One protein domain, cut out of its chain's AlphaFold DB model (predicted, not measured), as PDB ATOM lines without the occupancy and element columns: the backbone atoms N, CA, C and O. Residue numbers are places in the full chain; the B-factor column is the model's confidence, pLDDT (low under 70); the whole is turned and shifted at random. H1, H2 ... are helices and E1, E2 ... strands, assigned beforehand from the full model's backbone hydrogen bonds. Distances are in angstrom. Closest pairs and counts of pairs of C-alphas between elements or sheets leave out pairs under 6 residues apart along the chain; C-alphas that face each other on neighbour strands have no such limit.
ATOM      1  N   THR A   2     125.484 116.073 105.805       59.50
ATOM      2  CA  THR A   2     125.147 116.358 104.406       59.50
ATOM      3  C   THR A   2     126.238 115.807 103.488       59.50
ATOM      4  O   THR A   2     127.399 115.718 103.868       59.50
ATOM      5  N   TRP A   3     125.896 115.428 102.255       57.53
ATOM      6  CA  TRP A   3     126.870 114.873 101.299       57.53
ATOM      7  C   TRP A   3     128.019 115.846 100.971       57.53
ATOM      8  O   TRP A   3     129.123 115.404 100.657       57.53
ATOM      9  N   LYS A   4     127.792 117.158 101.132       60.16
ATOM     10  CA  LYS A   4     128.817 118.209 101.026       60.16
ATOM     11  C   LYS A   4     129.960 118.047 102.041       60.16
ATOM     12  O   LYS A   4     131.073 118.451 101.747       60.16
ATOM     13  N   GLU A   5     129.716 117.414 103.189       66.62
ATOM     14  CA  GLU A   5     130.730 117.149 104.228       66.62
ATOM     15  C   GLU A   5     131.619 115.932 103.906       66.62
ATOM     16  O   GLU A   5     132.575 115.659 104.628       66.62
ATOM     17  N   LYS A   6     131.312 115.168 102.846       81.19
ATOM     18  CA  LYS A   6     132.067 113.965 102.444       81.19
ATOM     19  C   LYS A   6     132.928 114.151 101.191       81.19
ATOM     20  O   LYS A   6     133.719 113.261 100.875       81.19
ATOM     21  N   ILE A   7     132.788 115.276 100.489       88.38
ATOM     22  CA  ILE A   7     133.393 115.513  99.174       88.38
ATOM     23  C   ILE A   7     134.303 116.742  99.224       88.38
ATOM     24  O   ILE A   7     133.875 117.830  99.599       88.38
ATOM     25  N   LEU A   8     135.542 116.576  98.770       86.88
ATOM     26  CA  LEU A   8     136.544 117.628  98.659       86.88
ATOM     27  C   LEU A   8     136.675 118.089  97.199       86.88
ATOM     28  O   LEU A   8     136.848 117.272  96.290       86.88
ATOM     29  N   LYS A   9     136.624 119.406  96.979       87.88
ATOM     30  CA  LYS A   9     136.924 120.052  95.693       87.88
ATOM     31  C   LYS A   9     138.440 120.201  95.556       87.88
ATOM     32  O   LYS A   9     139.077 120.834  96.393       87.88
ATOM     33  N   VAL A  10     139.026 119.606  94.523       87.50
ATOM     34  CA  VAL A  10     140.480 119.563  94.290       87.50
ATOM     35  C   VAL A  10     140.818 119.891  92.837       87.50
ATOM     36  O   VAL A  10     139.953 119.847  91.966       87.50
ATOM     37  N   GLY A  11     142.081 120.201  92.553       86.25
ATOM     38  CA  GLY A  11     142.545 120.452  91.190       86.25
ATOM     39  C   GLY A  11     143.648 121.501  91.103       86.25
ATOM     40  O   GLY A  11     143.988 122.145  92.090       86.25
ATOM     41  N   VAL A  12     144.186 121.652  89.891       84.69
ATOM     42  CA  VAL A  12     145.203 122.654  89.520       84.69
ATOM     43  C   VAL A  12     144.692 123.437  88.308       84.69
ATOM     44  O   VAL A  12     144.339 124.609  88.420       84.69
ATOM     45  N   THR A  13     144.559 122.752  87.167       85.12
ATOM     46  CA  THR A  13     144.030 123.318  85.911       85.12
ATOM     47  C   THR A  13     142.524 123.106  85.759       85.12
ATOM     48  O   THR A  13     141.836 123.951  85.200       85.12
ATOM     49  N   ILE A  14     142.011 121.980  86.261       86.00
ATOM     50  CA  ILE A  14     140.597 121.591  86.184       86.00
ATOM     51  C   ILE A  14     140.076 121.205  87.564       86.00
ATOM     52  O   ILE A  14     140.796 120.583  88.349       86.00
ATOM     53  N   VAL A  15     138.820 121.557  87.838       88.06
ATOM     54  CA  VAL A  15     138.119 121.171  89.065       88.06
ATOM     55  C   VAL A  15     137.789 119.680  89.015       88.06
ATOM     56  O   VAL A  15     137.281 119.169  88.019       88.06
ATOM     57  N   ARG A  16     138.066 118.981  90.112       90.56
ATOM     58  CA  ARG A  16     137.708 117.586  90.367       90.56
ATOM     59  C   ARG A  16     137.077 117.489  91.754       90.56
ATOM     60  O   ARG A  16     137.364 118.299  92.632       90.56
ATOM     61  N   TYR A  17     136.251 116.473  91.958       90.19
ATOM     62  CA  TYR A  17     135.634 116.178  93.247       90.19
ATOM     63  C   TYR A  17     136.056 114.778  93.685       90.19
ATOM     64  O   TYR A  17     135.996 113.844  92.885       90.19
ATOM     65  N   ILE A  18     136.513 114.639  94.929       91.06
ATOM     66  CA  ILE A  18     136.972 113.367  95.503       91.06
ATOM     67  C   ILE A  18     136.317 113.133  96.863       91.06
ATOM     68  O   ILE A  18     135.994 114.085  97.569       91.06
ATOM     69  N   CYS A  19     136.146 111.875  97.262       89.69
ATOM     70  CA  CYS A  19     135.701 111.558  98.620       89.69
ATOM     71  C   CYS A  19     136.835 111.813  99.625       89.69
ATOM     72  O   CYS A  19     137.998 111.549  99.313       89.69
ATOM     73  N   HIS A  20     136.509 112.256 100.842       85.44
ATOM     74  CA  HIS A  20     137.498 112.481 101.909       85.44
ATOM     75  C   HIS A  20     138.355 111.243 102.227       85.44
ATOM     76  O   HIS A  20     139.546 111.370 102.485       85.44
ATOM     77  N   GLU A  21     137.790 110.039 102.116       87.00
ATOM     78  CA  GLU A  21     138.509 108.760 102.271       87.00
ATOM     79  C   GLU A  21     139.695 108.603 101.299       87.00
ATOM     80  O   GLU A  21     140.655 107.897 101.591       87.00
ATOM     81  N   HIS A  22     139.655 109.299 100.159       86.75
ATOM     82  CA  HIS A  22     140.654 109.240  99.092       86.75
ATOM     83  C   HIS A  22     141.435 110.562  98.943       86.75
ATOM     84  O   HIS A  22     142.099 110.777  97.928       86.75
ATOM     85  N   SER A  23     141.377 111.473  99.929       87.62
ATOM     86  CA  SER A  23     142.015 112.795  99.818       87.62
ATOM     87  C   SER A  23     143.516 112.826 100.118       87.62
ATOM     88  O   SER A  23     144.144 113.846  99.849       87.62
ATOM     89  N   ALA A  24     144.112 111.744 100.629       84.62
ATOM     90  CA  ALA A  24     145.530 111.704 101.012       84.62
ATOM     91  C   ALA A  24     146.524 112.169  99.913       84.62
ATOM     92  O   ALA A  24     147.440 112.915 100.246       84.62
ATOM     93  N   PRO A  25     146.350 111.857  98.607       86.88
ATOM     94  CA  PRO A  25     147.248 112.362  97.556       86.88
ATOM     95  C   PRO A  25     147.126 113.870  97.271       86.88
ATOM     96  O   PRO A  25     147.964 114.433  96.574       86.88
ATOM     97  N   TRP A  26     146.067 114.520  97.761       86.06
ATOM     98  CA  TRP A  26     145.705 115.911  97.452       86.06
ATOM     99  C   TRP A  26     145.896 116.869  98.632       86.06
ATOM    100  O   TRP A  26     145.635 118.069  98.506       86.06
ATOM    101  N   VAL A  27     146.296 116.342  99.789       87.12
ATOM    102  CA  VAL A  27     146.290 117.050 101.067       87.12
ATOM    103  C   VAL A  27     147.587 116.756 101.811       87.12
ATOM    104  O   VAL A  27     147.931 115.608 102.068       87.12
ATOM    105  N   THR A  28     148.312 117.803 102.185       86.94
ATOM    106  CA  THR A  28     149.537 117.697 102.974       86.94
ATOM    107  C   THR A  28     149.188 117.493 104.444       86.94
ATOM    108  O   THR A  28     148.490 118.311 105.045       86.94
ATOM    109  N   HIS A  29     149.705 116.425 105.049       84.88
ATOM    110  CA  HIS A  29     149.656 116.253 106.498       84.88
ATOM    111  C   HIS A  29     150.662 117.205 107.156       84.88
ATOM    112  O   HIS A  29     151.853 117.182 106.842       84.88
ATOM    113  N   SER A  30     150.183 118.049 108.063       83.31
ATOM    114  CA  SER A  30     151.000 118.963 108.855       83.31
ATOM    115  C   SER A  30     150.554 118.949 110.317       83.31
ATOM    116  O   SER A  30     149.620 118.241 110.692       83.31
ATOM    117  N   PHE A  31     151.230 119.727 111.153       83.50
ATOM    118  CA  PHE A  31     150.964 119.813 112.582       83.50
ATOM    119  C   PHE A  31     150.976 121.276 113.006       83.50
ATOM    120  O   PHE A  31     151.902 122.008 112.664       83.50
ATOM    121  N   ARG A  32     149.959 121.698 113.757       83.12
ATOM    122  CA  ARG A  32     149.864 123.045 114.324       83.12
ATOM    123  C   ARG A  32     150.277 123.015 115.786       83.12
ATOM    124  O   ARG A  32     149.707 122.253 116.564       83.12
ATOM    125  N   ASN A  33     151.210 123.876 116.185       80.00
ATOM    126  CA  ASN A  33     151.563 124.014 117.601       80.00
ATOM    127  C   ASN A  33     150.440 124.729 118.379       80.00
ATOM    128  O   ASN A  33     150.099 125.878 118.080       80.00
ATOM    129  N   LEU A  34     149.888 124.061 119.393       73.75
ATOM    130  CA  LEU A  34     148.827 124.570 120.263       73.75
ATOM    131  C   LEU A  34     149.337 125.550 121.331       73.75
ATOM    132  O   LEU A  34     148.578 126.412 121.763       73.75
ATOM    133  N   LYS A  35     150.616 125.468 121.731       69.06
ATOM    134  CA  LYS A  35     151.213 126.330 122.773       69.06
ATOM    135  C   LYS A  35     151.804 127.645 122.228       69.06
ATOM    136  O   LYS A  35     152.314 128.459 122.988       69.06
ATOM    137  N   LYS A 141     156.393 111.732 123.871       60.84
ATOM    138  CA  LYS A 141     155.373 111.423 122.849       60.84
ATOM    139  C   LYS A 141     153.973 111.893 123.254       60.84
ATOM    140  O   LYS A 141     153.247 112.409 122.411       60.84
ATOM    141  N   GLN A 142     153.582 111.727 124.517       59.72
ATOM    142  CA  GLN A 142     152.268 112.142 125.024       59.72
ATOM    143  C   GLN A 142     152.170 113.664 125.186       59.72
ATOM    144  O   GLN A 142     151.169 114.243 124.782       59.72
ATOM    145  N   GLN A 143     153.227 114.328 125.657       56.28
ATOM    146  CA  GLN A 143     153.347 115.788 125.666       56.28
ATOM    147  C   GLN A 143     153.379 116.340 124.236       56.28
ATOM    148  O   GLN A 143     152.615 117.246 123.929       56.28
ATOM    149  N   GLY A 144     154.150 115.742 123.322       56.94
ATOM    150  CA  GLY A 144     154.137 116.100 121.900       56.94
ATOM    151  C   GLY A 144     152.745 115.976 121.270       56.94
ATOM    152  O   GLY A 144     152.309 116.883 120.569       56.94
ATOM    153  N   LYS A 145     151.995 114.914 121.592       56.94
ATOM    154  CA  LYS A 145     150.606 114.724 121.140       56.94
ATOM    155  C   LYS A 145     149.607 115.714 121.769       56.94
ATOM    156  O   LYS A 145     148.550 115.935 121.193       56.94
ATOM    157  N   LEU A 146     149.924 116.307 122.922       60.44
ATOM    158  CA  LEU A 146     149.139 117.385 123.544       60.44
ATOM    159  C   LEU A 146     149.561 118.787 123.070       60.44
ATOM    160  O   LEU A 146     148.784 119.728 123.190       60.44
ATOM    161  N   MET A 147     150.778 118.945 122.543       69.44
ATOM    162  CA  MET A 147     151.308 120.227 122.058       69.44
ATOM    163  C   MET A 147     151.057 120.475 120.568       69.44
ATOM    164  O   MET A 147     151.110 121.628 120.142       69.44
ATOM    165  N   PHE A 148     150.789 119.435 119.776       73.62
ATOM    166  CA  PHE A 148     150.623 119.539 118.327       73.62
ATOM    167  C   PHE A 148     149.331 118.874 117.840       73.62
ATOM    168  O   PHE A 148     149.129 117.675 118.026       73.62
ATOM    169  N   ASP A 149     148.495 119.656 117.159       81.19
ATOM    170  CA  ASP A 149     147.237 119.217 116.552       81.19
ATOM    171  C   ASP A 149     147.463 118.830 115.074       81.19
ATOM    172  O   ASP A 149     148.054 119.628 114.334       81.19
ATOM    173  N   PRO A 150     147.074 117.624 114.612       81.25
ATOM    174  CA  PRO A 150     147.244 117.214 113.219       81.25
ATOM    175  C   PRO A 150     146.312 117.990 112.277       81.25
ATOM    176  O   PRO A 150     145.089 117.905 112.364       81.25
ATOM    177  N   VAL A 151     146.898 118.689 111.305       82.69
ATOM    178  CA  VAL A 151     146.180 119.503 110.319       82.69
ATOM    179  C   VAL A 151     146.313 118.904 108.923       82.69
ATOM    180  O   VAL A 151     147.402 118.591 108.446       82.69
ATOM    181  N   HIS A 152     145.178 118.803 108.239       84.50
ATOM    182  CA  HIS A 152     145.072 118.378 106.849       84.50
ATOM    183  C   HIS A 152     145.030 119.620 105.947       84.50
ATOM    184  O   HIS A 152     144.017 120.317 105.883       84.50
ATOM    185  N   LEU A 153     146.147 119.937 105.286       82.62
ATOM    186  CA  LEU A 153     146.325 121.173 104.526       82.62
ATOM    187  C   LEU A 153     146.207 120.949 103.014       82.62
ATOM    188  O   LEU A 153     147.037 120.281 102.404       82.62
ATOM    189  N   MET A 154     145.232 121.596 102.376       85.19
ATOM    190  CA  MET A 154     145.278 121.813 100.929       85.19
ATOM    191  C   MET A 154     146.223 122.968 100.598       85.19
ATOM    192  O   MET A 154     146.021 124.092 101.062       85.19
ATOM    193  N   SER A 155     147.226 122.706  99.760       82.38
ATOM    194  CA  SER A 155     148.190 123.714  99.312       82.38
ATOM    195  C   SER A 155     147.491 124.859  98.575       82.38
ATOM    196  O   SER A 155     146.898 124.667  97.512       82.38
ATOM    197  N   ARG A 156     147.562 126.064  99.143       89.06
ATOM    198  CA  ARG A 156     147.096 127.333  98.561       89.06
ATOM    199  C   ARG A 156     148.130 128.406  98.886       89.06
ATOM    200  O   ARG A 156     148.659 128.362  99.995       89.06
TER     201      ARG A 156
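Overview. This is residues 2 to 35 and 141 to 156 of the 269 residues of the protein "general transcription factor 3C polypeptide 1 isoform X2" of Lingula unguis (UniProt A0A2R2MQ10). Two separate pairs of antiparallel strands make an elongated, loose shape: the hairpin of E1 and E2 at one end, then the pair E3 and E4, with the short helix H1 at the other end. The printed part has 50 residues, in the order E1, E2, E3, H1, E4; the class is mixed. The radius of gyration of the C-alphas is 14.0 A and the spans are 41 by 26 by 16 A.

Along the chain. E1 is residues 7 to 11, from C-alpha 7 at (133.393, 115.513, 99.174), and E2 residues 15 to 19. E3, residues 28 to 33, measures 16.1 A. H1 is residues 141 to 147; E4, residues 148 to 153, measures 14.5 A and ends at C-alpha 153 (146.325, 121.173, 104.526).

Arrangement. E1 and E2, a hairpin, are antiparallel at 144 degrees, with N 8 and O 18 2.8 A apart, within hydrogen-bond range. E2 and E3 are apart. E3 and E4 are antiparallel at 147 degrees, with N 30 and O 151 2.9 A apart, within range. In H1 every O i to N i+4 pair is within range. The closest C-alphas of E3 and H1, Asn 33 and Met 147, are 5.9 A apart.

Size, cuts and confidence. The C-alphas farthest apart, Ile 14 and Gln 143, are 41.9 A apart. Residues 36 to 140 are not printed, a gap of 15.5 A between C-alphas 35 and 141. Residues 2 to 5, 35 and 141 to 147 have pLDDT under 70.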